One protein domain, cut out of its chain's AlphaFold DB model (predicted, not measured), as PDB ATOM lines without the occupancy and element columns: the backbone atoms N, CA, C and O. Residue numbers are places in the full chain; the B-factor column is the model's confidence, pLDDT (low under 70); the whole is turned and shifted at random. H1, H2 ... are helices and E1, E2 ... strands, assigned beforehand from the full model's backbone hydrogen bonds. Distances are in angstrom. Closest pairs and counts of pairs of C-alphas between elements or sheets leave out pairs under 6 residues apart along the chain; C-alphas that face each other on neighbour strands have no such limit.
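What this domain is: This is residues 525 to 640, 996 to 1031 and 1042 to 1071 of the 1073 residues of the protein "Sec7 domain protein" of Malassezia restricta CBS 7877 (UniProt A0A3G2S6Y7). A strongly twisted sheet of four strands has two long helices, H5 and H6, packed on it side by side and running opposite ways, while the shorter H3 packs on E2 and E3 toward one end of the long axis. H1, E1 and H2 lie toward the other end, beside the two long helices, and H4 only grazes the sheet. The printed part has 182 residues, with six named helices and five named strands in the order H1 E1 H2 E2 E3 E4 H3 E5 H4 H5 H6; the sheet runs E2 E3 E4 E5, all antiparallel, and the class is mixed. The whole is compact, with a radius of gyration of the C-alphas of 18.1 A, yet elongated, spanning 63 by 33 by 30 A.

How they stand to each other: E2, residues 568 to 577, E3, residues 583 to 591, and E4, residues 594 to 600, form a meander, each strand the antiparallel neighbour of the one before; E2 and E3 are a hairpin, as are E3 and E4. Within hydrogen-bond range are N 574 and O 586, 2.9 A, and N 589 and O 596, 2.9 A. E5, residues 627 to 635, is an edge strand antiparallel to E4, with N 597 and O 632 2.9 A apart. E2 bends by 53 degrees at residue 573, and E5 by 61 degrees at residue 631. H3, residues 610 to 619, H5, residues 1010 to 1028, and H6, residues 1047 to 1068, are on one face of the sheet, making two layers, helices on one side of a sheet. H3 comes closest to E2 at the C-alphas of Pro 573 and Leu 618, 5.5 A. H5, at a height over the sheet of 9.7 A, runs along E5, at 19 degrees on the local plane; their closest C-alphas are Val 633 and Glu 1024, 6.2 A. H5 and H6 touch at a shallow tilt of 27 degrees, opposite ways, closest at the C-alphas of Val 1015 and Ser 1061, 5.9 A. H4, residues 996 to 1007, grazes the sheet with residues 997 to 1002. H1, residues 531 to 538, touches residues 1018 to 1022 of H5, closest at the C-alphas of Asn 538 and Leu 1018, 6.2 A. H2, residues 558 to 562, only just touches H6, with 3 pairs of C-alphas within 8 A, the closest Ala 561 and Leu 1059, 7.3 A. E1, residues 555 to 557, pairs with no named strand. Every O i to N i+4 pair is within hydrogen-bond range in H1, H2, H3, H4 and H5; in H6, 12 of 18 are.

Where its parts are: H1 begins at C-alpha 531, (25.075, 13.560, -3.076). E2 measures 24.8 A and E5 23.2 A from first to last C-alpha. H5 measures 27.2 A, and H6 33.4 A, ending at C-alpha 1068, (35.604, 2.101, 6.810).

The domain as a whole: The two C-alphas farthest apart, those of Gly 607 and Ile 1071, are 63.8 A apart. Residues 641 to 995 and 1032 to 1041 are not printed; the gaps across these cuts are 11.4 A between C-alphas 640 and 996, and 10.7 A between C-alphas 1031 and 1042. The link from H1 to E1, 16 residues, is long. The mean pLDDT of the printed part is 80.7, with 24 residues under 70, among them 578 to 582 and 1066 to 1071.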
ATOM      1  N   ILE A 525      32.117  21.747  10.142       69.75
ATOM      2  CA  ILE A 525      31.831  22.235   8.786       69.75
ATOM      3  C   ILE A 525      31.216  21.110   7.943       69.75
ATOM      4  O   ILE A 525      31.641  19.957   8.013       69.75
ATOM      5  N   THR A 526      30.214  21.441   7.119       68.38
ATOM      6  CA  THR A 526      29.602  20.494   6.168       68.38
ATOM      7  C   THR A 526      30.292  20.556   4.802       68.38
ATOM      8  O   THR A 526      30.394  21.634   4.217       68.38
ATOM      9  N   ILE A 527      30.728  19.415   4.253       68.88
ATOM     10  CA  ILE A 527      31.380  19.365   2.927       68.88
ATOM     11  C   ILE A 527      30.375  19.755   1.813       68.88
ATOM     12  O   ILE A 527      29.302  19.154   1.731       68.88
ATOM     13  N   PRO A 528      30.711  20.691   0.897       58.81
ATOM     14  CA  PRO A 528      29.769  21.246  -0.087       58.81
ATOM     15  C   PRO A 528      29.442  20.342  -1.297       58.81
ATOM     16  O   PRO A 528      28.699  20.751  -2.189       58.81
ATOM     17  N   THR A 529      29.981  19.122  -1.382       68.50
ATOM     18  CA  THR A 529      29.698  18.191  -2.491       68.50
ATOM     19  C   THR A 529      28.297  17.591  -2.381       68.50
ATOM     20  O   THR A 529      28.007  16.849  -1.443       68.50
ATOM     21  N   THR A 530      27.433  17.845  -3.368       73.06
ATOM     22  CA  THR A 530      26.066  17.304  -3.363       73.06
ATOM     23  C   THR A 530      26.048  15.785  -3.608       73.06
ATOM     24  O   THR A 530      26.733  15.309  -4.520       73.06
ATOM     25  N   PRO A 531      25.215  15.008  -2.883       73.88
ATOM     26  CA  PRO A 531      25.075  13.560  -3.076       73.88
ATOM     27  C   PRO A 531      24.844  13.123  -4.533       73.88
ATOM     28  O   PRO A 531      25.411  12.133  -4.990       73.88
ATOM     29  N   ALA A 532      24.056  13.890  -5.296       75.94
ATOM     30  CA  ALA A 532      23.766  13.593  -6.698       75.94
ATOM     31  C   ALA A 532      25.004  13.712  -7.609       75.94
ATOM     32  O   ALA A 532      25.229  12.848  -8.458       75.94
ATOM     33  N   ALA A 533      25.838  14.744  -7.423       76.62
ATOM     34  CA  ALA A 533      27.096  14.872  -8.161       76.62
ATOM     35  C   ALA A 533      28.091  13.772  -7.754       76.62
ATOM     36  O   ALA A 533      28.737  13.167  -8.608       76.62
ATOM     37  N   LEU A 534      28.133  13.455  -6.457       81.12
ATOM     38  CA  LEU A 534      29.016  12.451  -5.870       81.12
ATOM     39  C   LEU A 534      28.728  11.036  -6.403       81.12
ATOM     40  O   LEU A 534      29.650  10.354  -6.852       81.12
ATOM     41  N   MET A 535      27.454  10.639  -6.498       82.38
ATOM     42  CA  MET A 535      27.058   9.407  -7.197       82.38
ATOM     43  C   MET A 535      27.416   9.428  -8.690       82.38
ATOM     44  O   MET A 535      27.901   8.425  -9.211       82.38
ATOM     45  N   ARG A 536      27.235  10.562  -9.380       83.50
ATOM     46  CA  ARG A 536      27.561  10.694 -10.812       83.50
ATOM     47  C   ARG A 536      29.064  10.572 -11.098       83.50
ATOM     48  O   ARG A 536      29.433  10.134 -12.186       83.50
ATOM     49  N   TRP A 537      29.936  10.947 -10.160       84.44
ATOM     50  CA  TRP A 537      31.375  10.666 -10.256       84.44
ATOM     51  C   TRP A 537      31.697   9.213  -9.876       84.44
ATOM     52  O   TRP A 537      32.479   8.578 -10.578       84.44
ATOM     53  N   ASN A 538      31.041   8.646  -8.857       86.25
ATOM     54  CA  ASN A 538      31.218   7.242  -8.457       86.25
ATOM     55  C   ASN A 538      30.871   6.252  -9.588       86.25
ATOM     56  O   ASN A 538      31.583   5.278  -9.808       86.25
ATOM     57  N   GLN A 539      29.830   6.549 -10.372       85.88
ATOM     58  CA  GLN A 539      29.434   5.789 -11.568       85.88
ATOM     59  C   GLN A 539      30.466   5.806 -12.712       85.88
ATOM     60  O   GLN A 539      30.338   5.018 -13.644       85.88
ATOM     61  N   LYS A 540      31.473   6.693 -12.678       82.19
ATOM     62  CA  LYS A 540      32.559   6.734 -13.677       82.19
ATOM     63  C   LYS A 540      33.766   5.875 -13.300       82.19
ATOM     64  O   LYS A 540      34.678   5.744 -14.112       82.19
ATOM     65  N   LEU A 541      33.814   5.339 -12.079       79.50
ATOM     66  CA  LEU A 541      34.916   4.490 -11.642       79.50
ATOM     67  C   LEU A 541      34.762   3.069 -12.206       79.50
ATOM     68  O   LEU A 541      33.645   2.550 -12.234       79.50
ATOM     69  N   PRO A 542      35.867   2.386 -12.567       75.62
ATOM     70  CA  PRO A 542      35.828   0.967 -12.936       75.62
ATOM     71  C   PRO A 542      35.414   0.070 -11.756       75.62
ATOM     72  O   PRO A 542      34.973  -1.059 -11.952       75.62
ATOM     73  N   ARG A 543      35.545   0.582 -10.524       80.44
ATOM     74  CA  ARG A 543      35.010   0.013  -9.286       80.44
ATOM     75  C   ARG A 543      34.289   1.123  -8.515       80.44
ATOM     76  O   ARG A 543      34.953   1.913  -7.848       80.44
ATOM     77  N   PRO A 544      32.952   1.233  -8.619       83.25
ATOM     78  CA  PRO A 544      32.192   2.169  -7.802       83.25
ATOM     79  C   PRO A 544      32.330   1.808  -6.321       83.25
ATOM     80  O   PRO A 544      32.054   0.676  -5.915       83.25
ATOM     81  N   VAL A 545      32.735   2.779  -5.505       82.44
ATOM     82  CA  VAL A 545      32.840   2.624  -4.052       82.44
ATOM     83  C   VAL A 545      31.430   2.410  -3.482       82.44
ATOM     84  O   VAL A 545      30.455   3.033  -3.920       82.44
ATOM     85  N   ARG A 546      31.294   1.493  -2.519       76.00
ATOM     86  CA  ARG A 546      30.012   1.182  -1.863       76.00
ATOM     87  C   ARG A 546      29.717   2.186  -0.744       76.00
ATOM     88  O   ARG A 546      30.620   2.826  -0.228       76.00
ATOM     89  N   HIS A 547      28.442   2.348  -0.387       73.31
ATOM     90  CA  HIS A 547      27.986   3.219   0.716       73.31
ATOM     91  C   HIS A 547      28.443   4.695   0.647       73.31
ATOM     92  O   HIS A 547      28.338   5.421   1.629       73.31
ATOM     93  N   VAL A 548      28.846   5.175  -0.534       74.44
ATOM     94  CA  VAL A 548      29.393   6.521  -0.801       74.44
ATOM     95  C   VAL A 548      28.524   7.691  -0.324       74.44
ATOM     96  O   VAL A 548      29.051   8.759  -0.029       74.44
ATOM     97  N   LEU A 549      27.205   7.506  -0.214       73.12
ATOM     98  CA  LEU A 549      26.290   8.521   0.329       73.12
ATOM     99  C   LEU A 549      25.992   8.377   1.826       73.12
ATOM    100  O   LEU A 549      25.451   9.304   2.416       73.12
ATOM    101  N   ALA A 550      26.349   7.256   2.456       68.62
ATOM    102  CA  ALA A 550      26.059   7.003   3.866       68.62
ATOM    103  C   ALA A 550      26.677   8.019   4.853       68.62
ATOM    104  O   ALA A 550      26.079   8.203   5.916       68.62
ATOM    105  N   PRO A 551      27.832   8.673   4.584       70.25
ATOM    106  CA  PRO A 551      28.341   9.738   5.445       70.25
ATOM    107  C   PRO A 551      27.880  11.147   5.030       70.25
ATOM    108  O   PRO A 551      28.396  12.108   5.585       70.25
ATOM    109  N   PHE A 552      26.953  11.311   4.073       72.88
ATOM    110  CA  PHE A 552      26.486  12.633   3.627       72.88
ATOM    111  C   PHE A 552      25.089  12.988   4.178       72.88
ATOM    112  O   PHE A 552      24.192  12.147   4.105       72.88
ATOM    113  N   PRO A 553      24.852  14.226   4.671       68.06
ATOM    114  CA  PRO A 553      25.753  15.388   4.682       68.06
ATOM    115  C   PRO A 553      26.946  15.222   5.638       68.06
ATOM    116  O   PRO A 553      26.780  14.944   6.821       68.06
ATOM    117  N   ALA A 554      28.152  15.394   5.094       70.50
ATOM    118  CA  ALA A 554      29.394  15.062   5.777       70.50
ATOM    119  C   ALA A 554      29.839  16.191   6.700       70.50
ATOM    120  O   ALA A 554      30.233  17.257   6.228       70.50
ATOM    121  N   GLN A 555      29.782  15.922   8.000       73.81
ATOM    122  CA  GLN A 555      30.223  16.801   9.073       73.81
ATOM    123  C   GLN A 555      31.692  16.522   9.424       73.81
ATOM    124  O   GLN A 555      32.046  15.403   9.788       73.81
ATOM    125  N   VAL A 556      32.542  17.542   9.300       75.31
ATOM    126  CA  VAL A 556      33.991  17.488   9.560       75.31
ATOM    127  C   VAL A 556      34.330  18.454  10.700       75.31
ATOM    128  O   VAL A 556      33.865  19.593  10.644       75.31
ATOM    129  N   PRO A 557      35.139  18.071  11.707       80.50
ATOM    130  CA  PRO A 557      35.580  18.993  12.752       80.50
ATOM    131  C   PRO A 557      36.266  20.236  12.177       80.50
ATOM    132  O   PRO A 557      37.054  20.133  11.232       80.50
ATOM    133  N   LEU A 558      36.002  21.404  12.767       76.25
ATOM    134  CA  LEU A 558      36.522  22.695  12.303       76.25
ATOM    135  C   LEU A 558      38.054  22.691  12.148       76.25
ATOM    136  O   LEU A 558      38.568  23.202  11.159       76.25
ATOM    137  N   GLU A 559      38.781  22.050  13.064       76.94
ATOM    138  CA  GLU A 559      40.245  21.908  13.011       76.94
ATOM    139  C   GLU A 559      40.723  21.196  11.732       76.94
ATOM    140  O   GLU A 559      41.596  21.697  11.025       76.94
ATOM    141  N   VAL A 560      40.092  20.068  11.384       77.94
ATOM    142  CA  VAL A 560      40.410  19.275  10.182       77.94
ATOM    143  C   VAL A 560      39.994  20.013   8.905       77.94
ATOM    144  O   VAL A 560      40.629  19.865   7.865       77.94
ATOM    145  N   ALA A 561      38.953  20.846   8.967       77.06
ATOM    146  CA  ALA A 561      38.553  21.703   7.854       77.06
ATOM    147  C   ALA A 561      39.485  22.922   7.660       77.06
ATOM    148  O   ALA A 561      39.629  23.399   6.532       77.06
ATOM    149  N   LEU A 562      40.141  23.408   8.723       76.69
ATOM    150  CA  LEU A 562      41.133  24.495   8.679       76.69
ATOM    151  C   LEU A 562      42.524  24.013   8.216       76.69
ATOM    152  O   LEU A 562      43.199  24.729   7.465       76.69
ATOM    153  N   ASP A 563      42.930  22.790   8.576       77.88
ATOM    154  CA  ASP A 563      44.086  22.104   7.977       77.88
ATOM    155  C   ASP A 563      43.716  20.768   7.299       77.88
ATOM    156  O   ASP A 563      43.965  19.697   7.857       77.88
ATOM    157  N   PRO A 564      43.152  20.806   6.071       84.06
ATOM    158  CA  PRO A 564      42.823  19.594   5.330       84.06
ATOM    159  C   PRO A 564      44.054  18.714   5.045       84.06
ATOM    160  O   PRO A 564      45.113  19.260   4.710       84.06
ATOM    161  N   PRO A 565      43.921  17.369   5.073       83.44
ATOM    162  CA  PRO A 565      45.056  16.439   5.045       83.44
ATOM    163  C   PRO A 565      46.052  16.612   3.892       83.44
ATOM    164  O   PRO A 565      47.249  16.406   4.087       83.44
ATOM    165  N   ARG A 566      45.592  16.985   2.690       89.19
ATOM    166  CA  ARG A 566      46.481  17.247   1.548       89.19
ATOM    167  C   ARG A 566      47.184  18.590   1.733       89.19
ATOM    168  O   ARG A 566      46.567  19.633   1.533       89.19
ATOM    169  N   ARG A 567      48.488  18.592   2.009       90.19
ATOM    170  CA  ARG A 567      49.306  19.816   2.062       90.19
ATOM    171  C   ARG A 567      50.041  20.062   0.738       90.19
ATOM    172  O   ARG A 567      50.383  19.134   0.004       90.19
ATOM    173  N   LEU A 568      50.258  21.339   0.416       91.31
ATOM    174  CA  LEU A 568      51.071  21.767  -0.728       91.31
ATOM    175  C   LEU A 568      52.555  21.659  -0.355       91.31
ATOM    176  O   LEU A 568      52.980  22.224   0.648       91.31
ATOM    177  N   VAL A 569      53.336  20.970  -1.182       91.62
ATOM    178  CA  VAL A 569      54.765  20.701  -0.964       91.62
ATOM    179  C   VAL A 569      55.629  21.733  -1.686       91.62
ATOM    180  O   VAL A 569      56.608  22.233  -1.131       91.62
ATOM    181  N   ARG A 570      55.288  22.062  -2.941       89.88
ATOM    182  CA  ARG A 570      56.008  23.061  -3.749       89.88
ATOM    183  C   ARG A 570      55.169  23.538  -4.936       89.88
ATOM    184  O   ARG A 570      54.355  22.785  -5.460       89.88
ATOM    185  N   ILE A 571      55.421  24.754  -5.418       91.25
ATOM    186  CA  ILE A 571      55.006  25.183  -6.762       91.25
ATOM    187  C   ILE A 571      56.263  25.228  -7.628       91.25
ATOM    188  O   ILE A 571      57.244  25.873  -7.263       91.25
ATOM    189  N   LEU A 572      56.248  24.517  -8.752       89.00
ATOM    190  CA  LEU A 572      57.387  24.400  -9.656       89.00
ATOM    191  C   LEU A 572      57.085  25.109 -10.987       89.00
ATOM    192  O   LEU A 572      56.206  24.644 -11.720       89.00
ATOM    193  N   PRO A 573      57.784  26.209 -11.332       88.25
ATOM    194  CA  PRO A 573      57.734  26.774 -12.674       88.25
ATOM    195  C   PRO A 573      58.577  25.909 -13.624       88.25
ATOM    196  O   PRO A 573      59.770  25.708 -13.411       88.25
ATOM    197  N   LEU A 574      57.948  25.357 -14.665       87.50
ATOM    198  CA  LEU A 574      58.555  24.391 -15.586       87.50
ATOM    199  C   LEU A 574      58.236  24.757 -17.044       87.50
ATOM    200  O   LEU A 574      57.115  25.153 -17.367       87.50
ATOM    201  N   LEU A 575      59.193  24.566 -17.953       86.75
ATOM    202  CA  LEU A 575      58.988  24.742 -19.395       86.75
ATOM    203  C   LEU A 575      58.575  23.422 -20.043       86.75
ATOM    204  O   LEU A 575      59.425  22.580 -20.304       86.75
ATOM    205  N   GLN A 576      57.289  23.233 -20.329       85.75
ATOM    206  CA  GLN A 576      56.812  22.051 -21.052       85.75
ATOM    207  C   GLN A 576      57.213  22.142 -22.535       85.75
ATOM    208  O   GLN A 576      56.830  23.107 -23.199       85.75
ATOM    209  N   SER A 577      57.909  21.142 -23.080       77.81
ATOM    210  CA  SER A 577      58.117  21.020 -24.532       77.81
ATOM    211  C   SER A 577      56.778  20.743 -25.223       77.81
ATOM    212  O   SER A 577      56.001  19.907 -24.754       77.81
ATOM    213  N   ALA A 578      56.473  21.448 -26.313       67.19
ATOM    214  CA  ALA A 578      55.144  21.395 -26.931       67.19
ATOM    215  C   ALA A 578      55.146  21.194 -28.459       67.19
ATOM    216  O   ALA A 578      54.089  21.310 -29.090       67.19
ATOM    217  N   GLY A 579      56.323  20.908 -29.003       55.94
ATOM    218  CA  GLY A 579      56.697  20.684 -30.396       55.94
ATOM    219  C   GLY A 579      58.225  20.773 -30.480       55.94
ATOM    220  O   GLY A 579      58.859  21.126 -29.481       55.94
ATOM    221  N   ASP A 580      58.800  20.471 -31.640       49.22
ATOM    222  CA  ASP A 580      60.254  20.354 -31.829       49.22
ATOM    223  C   ASP A 580      61.007  21.673 -31.527       49.22
ATOM    224  O   ASP A 580      62.133  21.638 -31.043       49.22
ATOM    225  N   GLU A 581      60.366  22.835 -31.724       52.81
ATOM    226  CA  GLU A 581      61.011  24.160 -31.632       52.81
ATOM    227  C   GLU A 581      60.503  25.069 -30.490       52.81
ATOM    228  O   GLU A 581      61.029  26.167 -30.300       52.81
ATOM    229  N   TYR A 582      59.467  24.685 -29.725       66.75
ATOM    230  CA  TYR A 582      58.822  25.622 -28.787       66.75
ATOM    231  C   TYR A 582      58.379  25.029 -27.439       66.75
ATOM    232  O   TYR A 582      57.777  23.955 -27.322       66.75
ATOM    233  N   VAL A 583      58.620  25.819 -26.388       77.56
ATOM    234  CA  VAL A 583      58.299  25.522 -24.985       77.56
ATOM    235  C   VAL A 583      57.146  26.381 -24.460       77.56
ATOM    236  O   VAL A 583      56.903  27.490 -24.928       77.56
ATOM    237  N   LYS A 584      56.420  25.872 -23.461       85.50
ATOM    238  CA  LYS A 584      55.284  26.546 -22.813       85.50
ATOM    239  C   LYS A 584      55.502  26.563 -21.301       85.50
ATOM    240  O   LYS A 584      55.572  25.499 -20.691       85.50
ATOM    241  N   LEU A 585      55.577  27.750 -20.690       88.06
ATOM    242  CA  LEU A 585      55.666  27.872 -19.231       88.06
ATOM    243  C   LEU A 585      54.403  27.297 -18.570       88.06
ATOM    244  O   LEU A 585      53.275  27.608 -18.968       88.06
ATOM    245  N   ARG A 586      54.611  26.454 -17.558       90.44
ATOM    246  CA  ARG A 586      53.599  25.836 -16.700       90.44
ATOM    247  C   ARG A 586      53.982  26.029 -15.242       90.44
ATOM    248  O   ARG A 586      55.167  26.049 -14.924       90.44
ATOM    249  N   TYR A 587      52.987  26.068 -14.366       92.56
ATOM    250  CA  TYR A 587      53.189  25.859 -12.935       92.56
ATOM    251  C   TYR A 587      52.678  24.461 -12.579       92.56
ATOM    252  O   TYR A 587      51.537  24.119 -12.894       92.56
ATOM    253  N   LEU A 588      53.530  23.648 -11.960       92.25
ATOM    254  CA  LEU A 588      53.167  22.360 -11.377       92.25
ATOM    255  C   LEU A 588      53.032  22.551  -9.863       92.25
ATOM    256  O   LEU A 588      54.028  22.707  -9.158       92.25
ATOM    257  N   PHE A 589      51.793  22.575  -9.379       93.81
ATOM    258  CA  PHE A 589      51.468  22.605  -7.956       93.81
ATOM    259  C   PHE A 589      51.583  21.174  -7.426       93.81
ATOM    260  O   PHE A 589      50.741  20.336  -7.741       93.81
ATOM    261  N   LEU A 590      52.649  20.887  -6.684       93.12
ATOM    262  CA  LEU A 590      52.960  19.574  -6.129       93.12
ATOM    263  C   LEU A 590      52.418  19.485  -4.698       93.12
ATOM    264  O   LEU A 590      52.845  20.245  -3.827       93.12
ATOM    265  N   PHE A 591      51.490  18.563  -4.467       93.19
ATOM    266  CA  PHE A 591      50.991  18.164  -3.149       93.19
ATOM    267  C   PHE A 591      51.599  16.799  -2.776       93.19
ATOM    268  O   PHE A 591      52.401  16.259  -3.534       93.19
ATOM    269  N   GLN A 592      51.241  16.246  -1.617       90.88
ATOM    270  CA  GLN A 592      51.796  14.970  -1.132       90.88
ATOM    271  C   GLN A 592      51.322  13.743  -1.938       90.88
ATOM    272  O   GLN A 592      52.085  12.808  -2.137       90.88
ATOM    273  N   ASP A 593      50.080  13.754  -2.434       88.12
ATOM    274  CA  ASP A 593      49.429  12.630  -3.132       88.12
ATOM    275  C   ASP A 593      49.149  12.900  -4.627       88.12
ATOM    276  O   ASP A 593      49.001  11.977  -5.433       88.12
ATOM    277  N   THR A 594      49.073  14.175  -5.017       92.00
ATOM    278  CA  THR A 594      48.698  14.620  -6.366       92.00
ATOM    279  C   THR A 594      49.512  15.835  -6.816       92.00
ATOM    280  O   THR A 594      50.065  16.573  -6.004       92.00
ATOM    281  N   ALA A 595      49.561  16.082  -8.125       93.06
ATOM    282  CA  ALA A 595      50.062  17.331  -8.680       93.06
ATOM    283  C   ALA A 595      49.080  17.931  -9.697       93.06
ATOM    284  O   ALA A 595      48.504  17.221 -10.520       93.06
ATOM    285  N   VAL A 596      48.921  19.255  -9.675       93.31
ATOM    286  CA  VAL A 596      48.078  19.999 -10.623       93.31
ATOM    287  C   VAL A 596      48.968  20.803 -11.562       93.31
ATOM    288  O   VAL A 596      49.706  21.689 -11.132       93.31
ATOM    289  N   LEU A 597      48.887  20.518 -12.862       92.75
ATOM    290  CA  LEU A 597      49.563  21.293 -13.898       92.75
ATOM    291  C   LEU A 597      48.636  22.412 -14.385       92.75
ATOM    292  O   LEU A 597      47.543  22.142 -14.889       92.75
ATOM    293  N   ALA A 598      49.097  23.657 -14.298       93.19
ATOM    294  CA  ALA A 598      48.372  24.844 -14.738       93.19
ATOM    295  C   ALA A 598      49.194  25.706 -15.713       93.19
ATOM    296  O   ALA A 598      50.425  25.642 -15.774       93.19
ATOM    297  N   LYS A 599      48.498  26.533 -16.496       92.38
ATOM    298  CA  LYS A 599      49.075  27.580 -17.344       92.38
ATOM    299  C   LYS A 599      48.979  28.922 -16.600       92.38
ATOM    300  O   LYS A 599      47.848  29.350 -16.373       92.38
ATOM    301  N   PRO A 600      50.080  29.618 -16.279       90.25
ATOM    302  CA  PRO A 600      49.994  31.003 -15.823       90.25
ATOM    303  C   PRO A 600      49.443  31.927 -16.921       90.25
ATOM    304  O   PRO A 600      49.693  31.736 -18.118       90.25
ATOM    305  N   MET A 601      48.697  32.949 -16.511       85.81
ATOM    306  CA  MET A 601      48.228  34.029 -17.377       85.81
ATOM    307  C   MET A 601      49.273  35.138 -17.416       85.81
ATOM    308  O   MET A 601      49.237  36.106 -16.665       85.81
ATOM    309  N   ILE A 602      50.241  34.933 -18.304       77.19
ATOM    310  CA  ILE A 602      51.383  35.813 -18.528       77.19
ATOM    311  C   ILE A 602      50.942  37.028 -19.358       77.19
ATOM    312  O   ILE A 602      50.410  36.855 -20.455       77.19
ATOM    313  N   ALA A 603      51.222  38.235 -18.865       74.88
ATOM    314  CA  ALA A 603      51.130  39.486 -19.614       74.88
ATOM    315  C   ALA A 603      52.446  40.269 -19.426       74.88
ATOM    316  O   ALA A 603      52.832  40.493 -18.276       74.88
ATOM    317  N   PRO A 604      53.162  40.640 -20.505       74.06
ATOM    318  CA  PRO A 604      54.394  41.413 -20.395       74.06
ATOM    319  C   PRO A 604      54.134  42.867 -20.020       74.06
ATOM    320  O   PRO A 604      53.127  43.459 -20.413       74.06
ATOM    321  N   MET A 605      55.082  43.443 -19.279       75.88
ATOM    322  CA  MET A 605      55.138  44.886 -19.064       75.88
ATOM    323  C   MET A 605      55.509  45.595 -20.373       75.88
ATOM    324  O   MET A 605      56.115  44.998 -21.265       75.88
ATOM    325  N   GLN A 606      55.153  46.875 -20.513       68.62
ATOM    326  CA  GLN A 606      55.511  47.650 -21.705       68.62
ATOM    327  C   GLN A 606      57.040  47.701 -21.866       68.62
ATOM    328  O   GLN A 606      57.736  48.257 -21.022       68.62
ATOM    329  N   GLY A 607      57.545  47.100 -22.948       73.62
ATOM    330  CA  GLY A 607      58.977  46.993 -23.255       73.62
ATOM    331  C   GLY A 607      59.663  45.690 -22.811       73.62
ATOM    332  O   GLY A 607      60.773  45.432 -23.260       73.62
ATOM    333  N   GLU A 608      59.027  44.843 -21.995       83.12
ATOM    334  CA  GLU A 608      59.579  43.536 -21.597       83.12
ATOM    335  C   GLU A 608      59.308  42.480 -22.684       83.12
ATOM    336  O   GLU A 608      58.168  42.337 -23.139       83.12
ATOM    337  N   SER A 609      60.319  41.704 -23.102       82.44
ATOM    338  CA  SER A 609      60.066  40.596 -24.029       82.44
ATOM    339  C   SER A 609      59.413  39.413 -23.306       82.44
ATOM    340  O   SER A 609      59.644  39.151 -22.123       82.44
ATOM    341  N   LEU A 610      58.609  38.639 -24.038       78.25
ATOM    342  CA  LEU A 610      57.978  37.429 -23.499       78.25
ATOM    343  C   LEU A 610      59.019  36.380 -23.054       78.25
ATOM    344  O   LEU A 610      58.728  35.579 -22.165       78.25
ATOM    345  N   SER A 611      60.229  36.405 -23.622       75.25
ATOM    346  CA  SER A 611      61.344  35.542 -23.222       75.25
ATOM    347  C   SER A 611      61.898  35.933 -21.851       75.25
ATOM    348  O   SER A 611      61.996  35.075 -20.974       75.25
ATOM    349  N   ASP A 612      62.187  37.220 -21.637       79.06
ATOM    350  CA  ASP A 612      62.759  37.734 -20.381       79.06
ATOM    351  C   ASP A 612      61.798  37.510 -19.215       79.06
ATOM    352  O   ASP A 612      62.181  37.026 -18.150       79.06
ATOM    353  N   LEU A 613      60.511  37.753 -19.460       80.81
ATOM    354  CA  LEU A 613      59.417  37.489 -18.533       80.81
ATOM    355  C   LEU A 613      59.315  36.009 -18.134       80.81
ATOM    356  O   LEU A 613      59.083  35.696 -16.965       80.81
ATOM    357  N   ILE A 614      59.502  35.087 -19.084       81.44
ATOM    358  CA  ILE A 614      59.525  33.647 -18.804       81.44
ATOM    359  C   ILE A 614      60.777  33.267 -18.003       81.44
ATOM    360  O   ILE A 614      60.657  32.512 -17.040       81.44
ATOM    361  N   ILE A 615      61.952  33.804 -18.343       79.19
ATOM    362  CA  ILE A 615      63.202  33.583 -17.593       79.19
ATOM    363  C   ILE A 615      63.047  34.084 -16.149       79.19
ATOM    364  O   ILE A 615      63.307  33.342 -15.201       79.19
ATOM    365  N   ARG A 616      62.511  35.296 -15.973       81.00
ATOM    366  CA  ARG A 616      62.196  35.905 -14.675       81.00
ATOM    367  C   ARG A 616      61.232  35.042 -13.856       81.00
ATOM    368  O   ARG A 616      61.502  34.787 -12.685       81.00
ATOM    369  N   LYS A 617      60.165  34.518 -14.474       82.44
ATOM    370  CA  LYS A 617      59.205  33.600 -13.829       82.44
ATOM    371  C   LYS A 617      59.742  32.192 -13.541       82.44
ATOM    372  O   LYS A 617      59.141  31.491 -12.733       82.44
ATOM    373  N   LEU A 618      60.847  31.777 -14.160       79.56
ATOM    374  CA  LEU A 618      61.552  30.530 -13.829       79.56
ATOM    375  C   LEU A 618      62.554  30.712 -12.679       79.56
ATOM    376  O   LEU A 618      62.811  29.756 -11.956       79.56
ATOM    377  N   GLY A 619      63.106  31.918 -12.506       71.69
ATOM    378  CA  GLY A 619      63.979  32.263 -11.375       71.69
ATOM    379  C   GLY A 619      63.231  32.644 -10.089       71.69
ATOM    380  O   GLY A 619      63.782  32.508  -9.000       71.69
ATOM    381  N   SER A 620      61.980  33.105 -10.189       75.75
ATOM    382  CA  SER A 620      61.140  33.469  -9.039       75.75
ATOM    383  C   SER A 620      60.251  32.320  -8.559       75.75
ATOM    384  O   SER A 620      59.656  31.619  -9.379       75.75
ATOM    385  N   ALA A 621      60.025  32.214  -7.247       75.75
ATOM    386  CA  ALA A 621      58.899  31.439  -6.722       75.75
ATOM    387  C   ALA A 621      57.561  32.025  -7.244       75.75
ATOM    388  O   ALA A 621      57.367  33.237  -7.123       75.75
ATOM    389  N   PRO A 622      56.647  31.217  -7.821       82.12
ATOM    390  CA  PRO A 622      55.346  31.705  -8.282       82.12
ATOM    391  C   PRO A 622      54.473  32.239  -7.142       82.12
ATOM    392  O   PRO A 622      54.352  31.588  -6.102       82.12
ATOM    393  N   ASP A 623      53.820  33.381  -7.353       83.31
ATOM    394  CA  ASP A 623      52.875  33.941  -6.386       83.31
ATOM    395  C   ASP A 623      51.492  33.271  -6.520       83.31
ATOM    396  O   ASP A 623      50.966  33.051  -7.614       83.31
ATOM    397  N   LEU A 624      50.876  32.962  -5.379       86.06
ATOM    398  CA  LEU A 624      49.525  32.418  -5.283       86.06
ATOM    399  C   LEU A 624      48.445  33.414  -5.743       86.06
ATOM    400  O   LEU A 624      47.340  32.979  -6.076       86.06
ATOM    401  N   SER A 625      48.733  34.718  -5.804       85.12
ATOM    402  CA  SER A 625      47.821  35.691  -6.421       85.12
ATOM    403  C   SER A 625      47.692  35.512  -7.944       85.12
ATOM    404  O   SER A 625      46.678  35.906  -8.526       85.12
ATOM    405  N   GLU A 626      48.670  34.871  -8.600       86.38
ATOM    406  CA  GLU A 626      48.728  34.791 -10.060       86.38
ATOM    407  C   GLU A 626      47.545  34.021 -10.649       86.38
ATOM    408  O   GLU A 626      47.230  32.890 -10.264       86.38
ATOM    409  N   SER A 627      46.914  34.633 -11.650       88.44
ATOM    410  CA  SER A 627      45.862  34.000 -12.439       88.44
ATOM    411  C   SER A 627      46.429  32.847 -13.264       88.44
ATOM    412  O   SER A 627      47.358  33.013 -14.052       88.44
ATOM    413  N   CYS A 628      45.840  31.670 -13.099       89.94
ATOM    414  CA  CYS A 628      46.243  30.410 -13.698       89.94
ATOM    415  C   CYS A 628      45.026  29.697 -14.306       89.94
ATOM    416  O   CYS A 628      43.907  29.812 -13.814       89.94
ATOM    417  N   THR A 629      45.240  28.915 -15.361       90.94
ATOM    418  CA  THR A 629      44.237  27.996 -15.922       90.94
ATOM    419  C   THR A 629      44.697  26.556 -15.680       90.94
ATOM    420  O   THR A 629      45.718  26.165 -16.257       90.94
ATOM    421  N   PRO A 630      44.014  25.752 -14.845       90.88
ATOM    422  CA  PRO A 630      44.277  24.318 -14.721       90.88
ATOM    423  C   PRO A 630      44.230  23.577 -16.071       90.88
ATOM    424  O   PRO A 630      43.457  23.919 -16.962       90.88
ATOM    425  N   ILE A 631      45.077  22.554 -16.233       88.75
ATOM    426  CA  ILE A 631      45.216  21.774 -17.482       88.75
ATOM    427  C   ILE A 631      45.039  20.275 -17.230       88.75
ATOM    428  O   ILE A 631      44.452  19.569 -18.047       88.75
ATOM    429  N   THR A 632      45.619  19.765 -16.143       88.50
ATOM    430  CA  THR A 632      45.477  18.366 -15.728       88.50
ATOM    431  C   THR A 632      45.779  18.222 -14.244       88.50
ATOM    432  O   THR A 632      46.670  18.896 -13.724       88.50
ATOM    433  N   VAL A 633      45.063  17.316 -13.590       90.25
ATOM    434  CA  VAL A 633      45.489  16.695 -12.331       90.25
ATOM    435  C   VAL A 633      46.332  15.461 -12.690       90.25
ATOM    436  O   VAL A 633      46.245  14.960 -13.817       90.25
ATOM    437  N   LEU A 634      47.205  15.031 -11.782       89.69
ATOM    438  CA  LEU A 634      48.078  13.860 -11.897       89.69
ATOM    439  C   LEU A 634      48.123  13.166 -10.527       89.69
ATOM    440  O   LEU A 634      48.456  13.815  -9.534       89.69
ATOM    441  N   GLY A 635      47.808  11.874 -10.444       88.19
ATOM    442  CA  GLY A 635      48.026  11.095  -9.218       88.19
ATOM    443  C   GLY A 635      49.509  10.741  -9.096       88.19
ATOM    444  O   GLY A 635      50.076  10.213 -10.050       88.19
ATOM    445  N   LEU A 636      50.168  11.029  -7.966       88.50
ATOM    446  CA  LEU A 636      51.620  10.806  -7.849       88.50
ATOM    447  C   LEU A 636      51.989   9.318  -7.828       88.50
ATOM    448  O   LEU A 636      52.986   8.933  -8.437       88.50
ATOM    449  N   ARG A 637      51.141   8.471  -7.231       84.75
ATOM    450  CA  ARG A 637      51.268   7.001  -7.292       84.75
ATOM    451  C   ARG A 637      51.321   6.475  -8.740       84.75
ATOM    452  O   ARG A 637      52.071   5.548  -9.044       84.75
ATOM    453  N   ASP A 638      50.574   7.126  -9.634       84.50
ATOM    454  CA  ASP A 638      50.402   6.797 -11.054       84.50
ATOM    455  C   ASP A 638      51.409   7.539 -11.967       84.50
ATOM    456  O   ASP A 638      51.350   7.425 -13.198       84.50
ATOM    457  N   LEU A 639      52.340   8.312 -11.389       83.25
ATOM    458  CA  LEU A 639      53.297   9.167 -12.093       83.25
ATOM    459  C   LEU A 639      54.714   8.573 -12.085       83.25
ATOM    460  O   LEU A 639      55.168   7.996 -11.098       83.25
ATOM    461  N   TYR A 640      55.443   8.754 -13.187       75.31
ATOM    462  CA  TYR A 640      56.788   8.215 -13.389       75.31
ATOM    463  C   TYR A 640      57.752   9.290 -13.867       75.31
ATOM    464  O   TYR A 640      57.517   9.935 -14.885       75.31
ATOM    465  N   THR A 996      61.288  11.775  -4.715       87.12
ATOM    466  CA  THR A 996      60.937  11.555  -3.302       87.12
ATOM    467  C   THR A 996      59.430  11.620  -3.040       87.12
ATOM    468  O   THR A 996      58.913  10.770  -2.325       87.12
ATOM    469  N   GLN A 997      58.694  12.565  -3.640       89.12
ATOM    470  CA  GLN A 997      57.232  12.636  -3.475       89.12
ATOM    471  C   GLN A 997      56.469  11.550  -4.246       89.12
ATOM    472  O   GLN A 997      55.472  11.037  -3.749       89.12
ATOM    473  N   VAL A 998      56.938  11.138  -5.426       88.12
ATOM    474  CA  VAL A 998      56.356  10.004  -6.165       88.12
ATOM    475  C   VAL A 998      56.628   8.668  -5.460       88.12
ATOM    476  O   VAL A 998      55.754   7.806  -5.417       88.12
ATOM    477  N   GLU A 999      57.817   8.491  -4.891       84.81
ATOM    478  CA  GLU A 999      58.212   7.316  -4.108       84.81
ATOM    479  C   GLU A 999      57.410   7.237  -2.801       84.81
ATOM    480  O   GLU A 999      56.794   6.205  -2.535       84.81
ATOM    481  N   GLN A1000      57.305   8.347  -2.059       86.38
ATOM    482  CA  GLN A1000      56.465   8.453  -0.863       86.38
ATOM    483  C   GLN A1000      54.990   8.141  -1.171       86.38
ATOM    484  O   GLN A1000      54.405   7.274  -0.526       86.38
ATOM    485  N   ALA A1001      54.401   8.767  -2.196       86.75
ATOM    486  CA  ALA A1001      53.002   8.537  -2.567       86.75
ATOM    487  C   ALA A1001      52.717   7.092  -3.029       86.75
ATOM    488  O   ALA A1001      51.581   6.626  -2.935       86.75
ATOM    489  N   ARG A1002      53.726   6.363  -3.533       84.25
ATOM    490  CA  ARG A1002      53.604   4.923  -3.817       84.25
ATOM    491  C   ARG A1002      53.734   4.065  -2.568       84.25
ATOM    492  O   ARG A1002      53.005   3.084  -2.469       84.25
ATOM    493  N   GLU A1003      54.625   4.410  -1.645       84.75
ATOM    494  CA  GLU A1003      54.758   3.692  -0.377       84.75
ATOM    495  C   GLU A1003      53.471   3.824   0.446       84.75
ATOM    496  O   GLU A1003      52.875   2.821   0.823       84.75
ATOM    497  N   GLU A1004      52.934   5.037   0.584       83.81
ATOM    498  CA  GLU A1004      51.618   5.277   1.190       83.81
ATOM    499  C   GLU A1004      50.505   4.477   0.477       83.81
ATOM    500  O   GLU A1004      49.662   3.860   1.130       83.81
ATOM    501  N   ALA A1005      50.537   4.379  -0.859       81.69
ATOM    502  CA  ALA A1005      49.581   3.580  -1.630       81.69
ATOM    503  C   ALA A1005      49.768   2.048  -1.519       81.69
ATOM    504  O   ALA A1005      48.833   1.312  -1.863       81.69
ATOM    505  N   ARG A1006      50.916   1.541  -1.037       80.25
ATOM    506  CA  ARG A1006      51.108   0.111  -0.705       80.25
ATOM    507  C   ARG A1006      50.312  -0.264   0.541       80.25
ATOM    508  O   ARG A1006      49.592  -1.259   0.502       80.25
ATOM    509  N   HIS A1007      50.376   0.573   1.578       82.00
ATOM    510  CA  HIS A1007      49.690   0.361   2.862       82.00
ATOM    511  C   HIS A1007      48.179   0.639   2.814       82.00
ATOM    512  O   HIS A1007      47.448   0.166   3.678       82.00
ATOM    513  N   GLN A1008      47.696   1.364   1.798       83.31
ATOM    514  CA  GLN A1008      46.262   1.610   1.583       83.31
ATOM    515  C   GLN A1008      45.468   0.340   1.238       83.31
ATOM    516  O   GLN A1008      45.891  -0.491   0.427       83.31
ATOM    517  N   SER A1009      44.248   0.248   1.769       85.00
ATOM    518  CA  SER A1009      43.268  -0.768   1.379       85.00
ATOM    519  C   SER A1009      42.788  -0.572  -0.073       85.00
ATOM    520  O   SER A1009      42.941   0.493  -0.676       85.00
ATOM    521  N   GLN A1010      42.137  -1.586  -0.658       82.25
ATOM    522  CA  GLN A1010      41.498  -1.418  -1.969       82.25
ATOM    523  C   GLN A1010      40.347  -0.394  -1.937       82.25
ATOM    524  O   GLN A1010      40.196   0.354  -2.902       82.25
ATOM    525  N   THR A1011      39.571  -0.313  -0.848       80.62
ATOM    526  CA  THR A1011      38.498   0.689  -0.721       80.62
ATOM    527  C   THR A1011      39.075   2.095  -0.589       80.62
ATOM    528  O   THR A1011      38.605   2.999  -1.275       80.62
ATOM    529  N   GLU A1012      40.160   2.273   0.173       83.62
ATOM    530  CA  GLU A1012      40.882   3.546   0.273       83.62
ATOM    531  C   GLU A1012      41.433   3.978  -1.101       83.62
ATOM    532  O   GLU A1012      41.261   5.131  -1.501       83.62
ATOM    533  N   ARG A1013      42.013   3.061  -1.892       83.12
ATOM    534  CA  ARG A1013      42.500   3.364  -3.257       83.12
ATOM    535  C   ARG A1013      41.389   3.819  -4.207       83.12
ATOM    536  O   ARG A1013      41.620   4.762  -4.977       83.12
ATOM    537  N   ASP A1014      40.221   3.174  -4.147       83.94
ATOM    538  CA  ASP A1014      39.045   3.502  -4.962       83.94
ATOM    539  C   ASP A1014      38.387   4.824  -4.487       83.94
ATOM    540  O   ASP A1014      37.983   5.650  -5.310       83.94
ATOM    541  N   VAL A1015      38.396   5.112  -3.177       86.00
ATOM    542  CA  VAL A1015      38.032   6.420  -2.591       86.00
ATOM    543  C   VAL A1015      38.986   7.530  -3.043       86.00
ATOM    544  O   VAL A1015      38.539   8.619  -3.413       86.00
ATOM    545  N   HIS A1016      40.296   7.277  -3.085       85.69
ATOM    546  CA  HIS A1016      41.260   8.238  -3.621       85.69
ATOM    547  C   HIS A1016      41.008   8.515  -5.112       85.69
ATOM    548  O   HIS A1016      41.035   9.679  -5.520       85.69
ATOM    549  N   ALA A1017      40.665   7.495  -5.910       84.25
ATOM    550  CA  ALA A1017      40.262   7.679  -7.308       84.25
ATOM    551  C   ALA A1017      38.974   8.519  -7.441       84.25
ATOM    552  O   ALA A1017      38.916   9.419  -8.283       84.25
ATOM    553  N   LEU A1018      37.979   8.306  -6.568       86.56
ATOM    554  CA  LEU A1018      36.790   9.162  -6.491       86.56
ATOM    555  C   LEU A1018      37.172  10.618  -6.187       86.56
ATOM    556  O   LEU A1018      36.732  11.526  -6.891       86.56
ATOM    557  N   SER A1019      38.028  10.844  -5.184       87.06
ATOM    558  CA  SER A1019      38.470  12.190  -4.794       87.06
ATOM    559  C   SER A1019      39.185  12.924  -5.936       87.06
ATOM    560  O   SER A1019      38.906  14.103  -6.159       87.06
ATOM    561  N   GLN A1020      40.011  12.225  -6.726       87.00
ATOM    562  CA  GLN A1020      40.677  12.794  -7.898       87.00
ATOM    563  C   GLN A1020      39.665  13.203  -8.979       87.00
ATOM    564  O   GLN A1020      39.754  14.320  -9.487       87.00
ATOM    565  N   LEU A1021      38.659  12.371  -9.284       86.00
ATOM    566  CA  LEU A1021      37.594  12.738 -10.232       86.00
ATOM    567  C   LEU A1021      36.792  13.966  -9.770       86.00
ATOM    568  O   LEU A1021      36.412  14.800 -10.598       86.00
ATOM    569  N   VAL A1022      36.555  14.110  -8.461       87.50
ATOM    570  CA  VAL A1022      35.925  15.315  -7.894       87.50
ATOM    571  C   VAL A1022      36.837  16.539  -8.047       87.50
ATOM    572  O   VAL A1022      36.348  17.602  -8.426       87.50
ATOM    573  N   LEU A1023      38.149  16.406  -7.816       88.31
ATOM    574  CA  LEU A1023      39.115  17.503  -7.971       88.31
ATOM    575  C   LEU A1023      39.235  17.961  -9.428       88.31
ATOM    576  O   LEU A1023      39.195  19.157  -9.706       88.31
ATOM    577  N   GLU A1024      39.336  17.016 -10.364       87.56
ATOM    578  CA  GLU A1024      39.321  17.298 -11.800       87.56
ATOM    579  C   GLU A1024      38.030  18.025 -12.194       87.56
ATOM    580  O   GLU A1024      38.078  19.065 -12.850       87.56
ATOM    581  N   SER A1025      36.868  17.556 -11.728       84.50
ATOM    582  CA  SER A1025      35.603  18.242 -12.004       84.50
ATOM    583  C   SER A1025      35.559  19.655 -11.407       84.50
ATOM    584  O   SER A1025      35.091  20.568 -12.081       84.50
ATOM    585  N   ALA A1026      36.069  19.865 -10.189       84.50
ATOM    586  CA  ALA A1026      36.103  21.178  -9.539       84.50
ATOM    587  C   ALA A1026      37.039  22.176 -10.252       84.50
ATOM    588  O   ALA A1026      36.687  23.340 -10.417       84.50
ATOM    589  N   LEU A1027      38.205  21.724 -10.727       85.31
ATOM    590  CA  LEU A1027      39.181  22.573 -11.426       85.31
ATOM    591  C   LEU A1027      38.821  22.843 -12.900       85.31
ATOM    592  O   LEU A1027      39.340  23.792 -13.500       85.31
ATOM    593  N   PHE A1028      37.961  22.024 -13.513       82.38
ATOM    594  CA  PHE A1028      37.591  22.149 -14.929       82.38
ATOM    595  C   PHE A1028      36.151  22.633 -15.176       82.38
ATOM    596  O   PHE A1028      35.834  22.981 -16.313       82.38
ATOM    597  N   SER A1029      35.290  22.714 -14.155       67.56
ATOM    598  CA  SER A1029      33.959  23.334 -14.259       67.56
ATOM    599  C   SER A1029      33.974  24.836 -13.939       67.56
ATOM    600  O   SER A1029      34.486  25.267 -12.912       67.56
ATOM    601  N   LEU A1030      33.335  25.629 -14.803       49.56
ATOM    602  CA  LEU A1030      32.844  26.982 -14.510       49.56
ATOM    603  C   LEU A1030      31.301  26.958 -14.483       49.56
ATOM    604  O   LEU A1030      30.714  26.002 -14.999       49.56
ATOM    605  N   PRO A1031      30.623  27.959 -13.883       37.91
ATOM    606  CA  PRO A1031      29.164  27.996 -13.845       37.91
ATOM    607  C   PRO A1031      28.569  28.056 -15.256       37.91
ATOM    608  O   PRO A1031      29.127  28.692 -16.154       37.91
ATOM    609  N   SER A1042      38.649  25.049 -19.048       58.09
ATOM    610  CA  SER A1042      38.863  25.315 -17.619       58.09
ATOM    611  C   SER A1042      38.896  26.826 -17.356       58.09
ATOM    612  O   SER A1042      39.342  27.611 -18.201       58.09
ATOM    613  N   GLY A1043      38.395  27.232 -16.190       67.12
ATOM    614  CA  GLY A1043      38.364  28.628 -15.780       67.12
ATOM    615  C   GLY A1043      39.745  29.194 -15.464       67.12
ATOM    616  O   GLY A1043      40.653  28.485 -15.036       67.12
ATOM    617  N   THR A1044      39.891  30.506 -15.640       81.00
ATOM    618  CA  THR A1044      41.025  31.228 -15.051       81.00
ATOM    619  C   THR A1044      40.709  31.512 -13.584       81.00
ATOM    620  O   THR A1044      39.636  32.021 -13.274       81.00
ATOM    621  N   MET A1045      41.630  31.162 -12.694       88.50
ATOM    622  CA  MET A1045      41.486  31.226 -11.238       88.50
ATOM    623  C   MET A1045      42.849  31.512 -10.597       88.50
ATOM    624  O   MET A1045      43.879  31.224 -11.199       88.50
ATOM    625  N   THR A1046      42.900  32.072  -9.390       90.12
ATOM    626  CA  THR A1046      44.192  32.328  -8.726       90.12
ATOM    627  C   THR A1046      44.890  31.031  -8.310       90.12
ATOM    628  O   THR A1046      44.227  30.031  -8.018       90.12
ATOM    629  N   GLY A1047      46.220  31.044  -8.210       86.81
ATOM    630  CA  GLY A1047      46.988  29.939  -7.623       86.81
ATOM    631  C   GLY A1047      46.487  29.554  -6.222       86.81
ATOM    632  O   GLY A1047      46.325  28.372  -5.927       86.81
ATOM    633  N   ALA A1048      46.112  30.543  -5.404       87.88
ATOM    634  CA  ALA A1048      45.454  30.351  -4.110       87.88
ATOM    635  C   ALA A1048      44.143  29.550  -4.221       87.88
ATOM    636  O   ALA A1048      43.874  28.696  -3.380       87.88
ATOM    637  N   SER A1049      43.345  29.776  -5.271       87.50
ATOM    638  CA  SER A1049      42.105  29.026  -5.521       87.50
ATOM    639  C   SER A1049      42.374  27.571  -5.911       87.50
ATOM    640  O   SER A1049      41.666  26.685  -5.439       87.50
ATOM    641  N   ILE A1050      43.414  27.311  -6.716       89.31
ATOM    642  CA  ILE A1050      43.849  25.947  -7.070       89.31
ATOM    643  C   ILE A1050      44.280  25.191  -5.808       89.31
ATOM    644  O   ILE A1050      43.817  24.076  -5.568       89.31
ATOM    645  N   VAL A1051      45.124  25.814  -4.979       89.38
ATOM    646  CA  VAL A1051      45.588  25.233  -3.711       89.38
ATOM    647  C   VAL A1051      44.417  24.983  -2.767       89.38
ATOM    648  O   VAL A1051      44.299  23.882  -2.239       89.38
ATOM    649  N   ARG A1052      43.518  25.957  -2.594       87.69
ATOM    650  CA  ARG A1052      42.338  25.824  -1.735       87.69
ATOM    651  C   ARG A1052      41.445  24.655  -2.152       87.69
ATOM    652  O   ARG A1052      41.207  23.781  -1.328       87.69
ATOM    653  N   MET A1053      41.038  24.582  -3.420       88.19
ATOM    654  CA  MET A1053      40.185  23.488  -3.905       88.19
ATOM    655  C   MET A1053      40.875  22.120  -3.814       88.19
ATOM    656  O   MET A1053      40.220  21.126  -3.508       88.19
ATOM    657  N   ALA A1054      42.196  22.051  -4.019       87.88
ATOM    658  CA  ALA A1054      42.956  20.824  -3.797       87.88
ATOM    659  C   ALA A1054      42.961  20.403  -2.315       87.88
ATOM    660  O   ALA A1054      42.754  19.222  -2.031       87.88
ATOM    661  N   ARG A1055      43.142  21.339  -1.371       88.00
ATOM    662  CA  ARG A1055      43.064  21.064   0.077       88.00
ATOM    663  C   ARG A1055      41.655  20.626   0.484       88.00
ATOM    664  O   ARG A1055      41.497  19.517   0.986       88.00
ATOM    665  N   GLU A1056      40.636  21.438   0.193       85.06
ATOM    666  CA  GLU A1056      39.217  21.175   0.500       85.06
ATOM    667  C   GLU A1056      38.754  19.804  -0.038       85.06
ATOM    668  O   GLU A1056      38.078  19.051   0.661       85.06
ATOM    669  N   ASN A1057      39.184  19.417  -1.246       87.44
ATOM    670  CA  ASN A1057      38.881  18.109  -1.834       87.44
ATOM    671  C   ASN A1057      39.405  16.910  -1.015       87.44
ATOM    672  O   ASN A1057      38.785  15.851  -1.051       87.44
ATOM    673  N   SER A1058      40.498  17.050  -0.256       86.94
ATOM    674  CA  SER A1058      41.034  15.945   0.561       86.94
ATOM    675  C   SER A1058      40.167  15.588   1.776       86.94
ATOM    676  O   SER A1058      40.282  14.490   2.319       86.94
ATOM    677  N   LEU A1059      39.228  16.463   2.157       84.94
ATOM    678  CA  LEU A1059      38.226  16.166   3.183       84.94
ATOM    679  C   LEU A1059      37.256  15.060   2.735       84.94
ATOM    680  O   LEU A1059      36.776  14.291   3.566       84.94
ATOM    681  N   LEU A1060      37.003  14.936   1.425       83.56
ATOM    682  CA  LEU A1060      36.155  13.882   0.859       83.56
ATOM    683  C   LEU A1060      36.760  12.491   1.083       83.56
ATOM    684  O   LEU A1060      36.068  11.591   1.556       83.56
ATOM    685  N   SER A1061      38.048  12.315   0.767       82.94
ATOM    686  CA  SER A1061      38.753  11.057   1.026       82.94
ATOM    687  C   SER A1061      38.878  10.787   2.524       82.94
ATOM    688  O   SER A1061      38.638   9.661   2.945       82.94
ATOM    689  N   HIS A1062      39.149  11.809   3.345       83.06
ATOM    690  CA  HIS A1062      39.197  11.658   4.802       83.06
ATOM    691  C   HIS A1062      37.880  11.116   5.385       83.06
ATOM    692  O   HIS A1062      37.896  10.094   6.065       83.06
ATOM    693  N   VAL A1063      36.732  11.734   5.075       82.81
ATOM    694  CA  VAL A1063      35.420  11.290   5.587       82.81
ATOM    695  C   VAL A1063      35.063   9.875   5.131       82.81
ATOM    696  O   VAL A1063      34.540   9.091   5.923       82.81
ATOM    697  N   LEU A1064      35.340   9.534   3.869       79.31
ATOM    698  CA  LEU A1064      35.045   8.202   3.341       79.31
ATOM    699  C   LEU A1064      35.925   7.124   4.007       79.31
ATOM    700  O   LEU A1064      35.389   6.121   4.475       79.31
ATOM    701  N   CYS A1065      37.236   7.349   4.141       76.75
ATOM    702  CA  CYS A1065      38.151   6.382   4.763       76.75
ATOM    703  C   CYS A1065      37.978   6.265   6.292       76.75
ATOM    704  O   CYS A1065      38.160   5.182   6.848       76.75
ATOM    705  N   MET A1066      37.601   7.347   6.987       69.81
ATOM    706  CA  MET A1066      37.350   7.314   8.438       69.81
ATOM    707  C   MET A1066      36.202   6.370   8.813       69.81
ATOM    708  O   MET A1066      36.255   5.748   9.872       69.81
ATOM    709  N   ARG A1067      35.187   6.218   7.950       60.06
ATOM    710  CA  ARG A1067      34.048   5.333   8.224       60.06
ATOM    711  C   ARG A1067      34.377   3.854   8.024       60.06
ATOM    712  O   ARG A1067      33.944   3.047   8.837       60.06
ATOM    713  N   ASP A1068      35.162   3.493   7.007       52.44
ATOM    714  CA  ASP A1068      35.604   2.101   6.810       52.44
ATOM    715  C   ASP A1068      36.339   1.578   8.060       52.44
ATOM    716  O   ASP A1068      36.101   0.458   8.508       52.44
ATOM    717  N   ARG A1069      37.144   2.434   8.705       52.53
ATOM    718  CA  ARG A1069      37.851   2.118   9.959       52.53
ATOM    719  C   ARG A1069      36.932   1.963  11.181       52.53
ATOM    720  O   ARG A1069      37.350   1.335  12.141       52.53
ATOM    721  N   GLN A1070      35.705   2.487  11.133       48.34
ATOM    722  CA  GLN A1070      34.657   2.325  12.159       48.34
ATOM    723  C   GLN A1070      33.660   1.189  11.851       48.34
ATOM    724  O   GLN A1070      32.725   0.975  12.613       48.34
ATOM    725  N   ILE A1071      33.805   0.506  10.709       47.53
ATOM    726  CA  ILE A1071      32.971  -0.643  10.302       47.53
ATOM    727  C   ILE A1071      33.743  -1.971  10.458       47.53
ATOM    728  O   ILE A1071      33.147  -3.045  10.452       47.53
TER     729      ILE A1071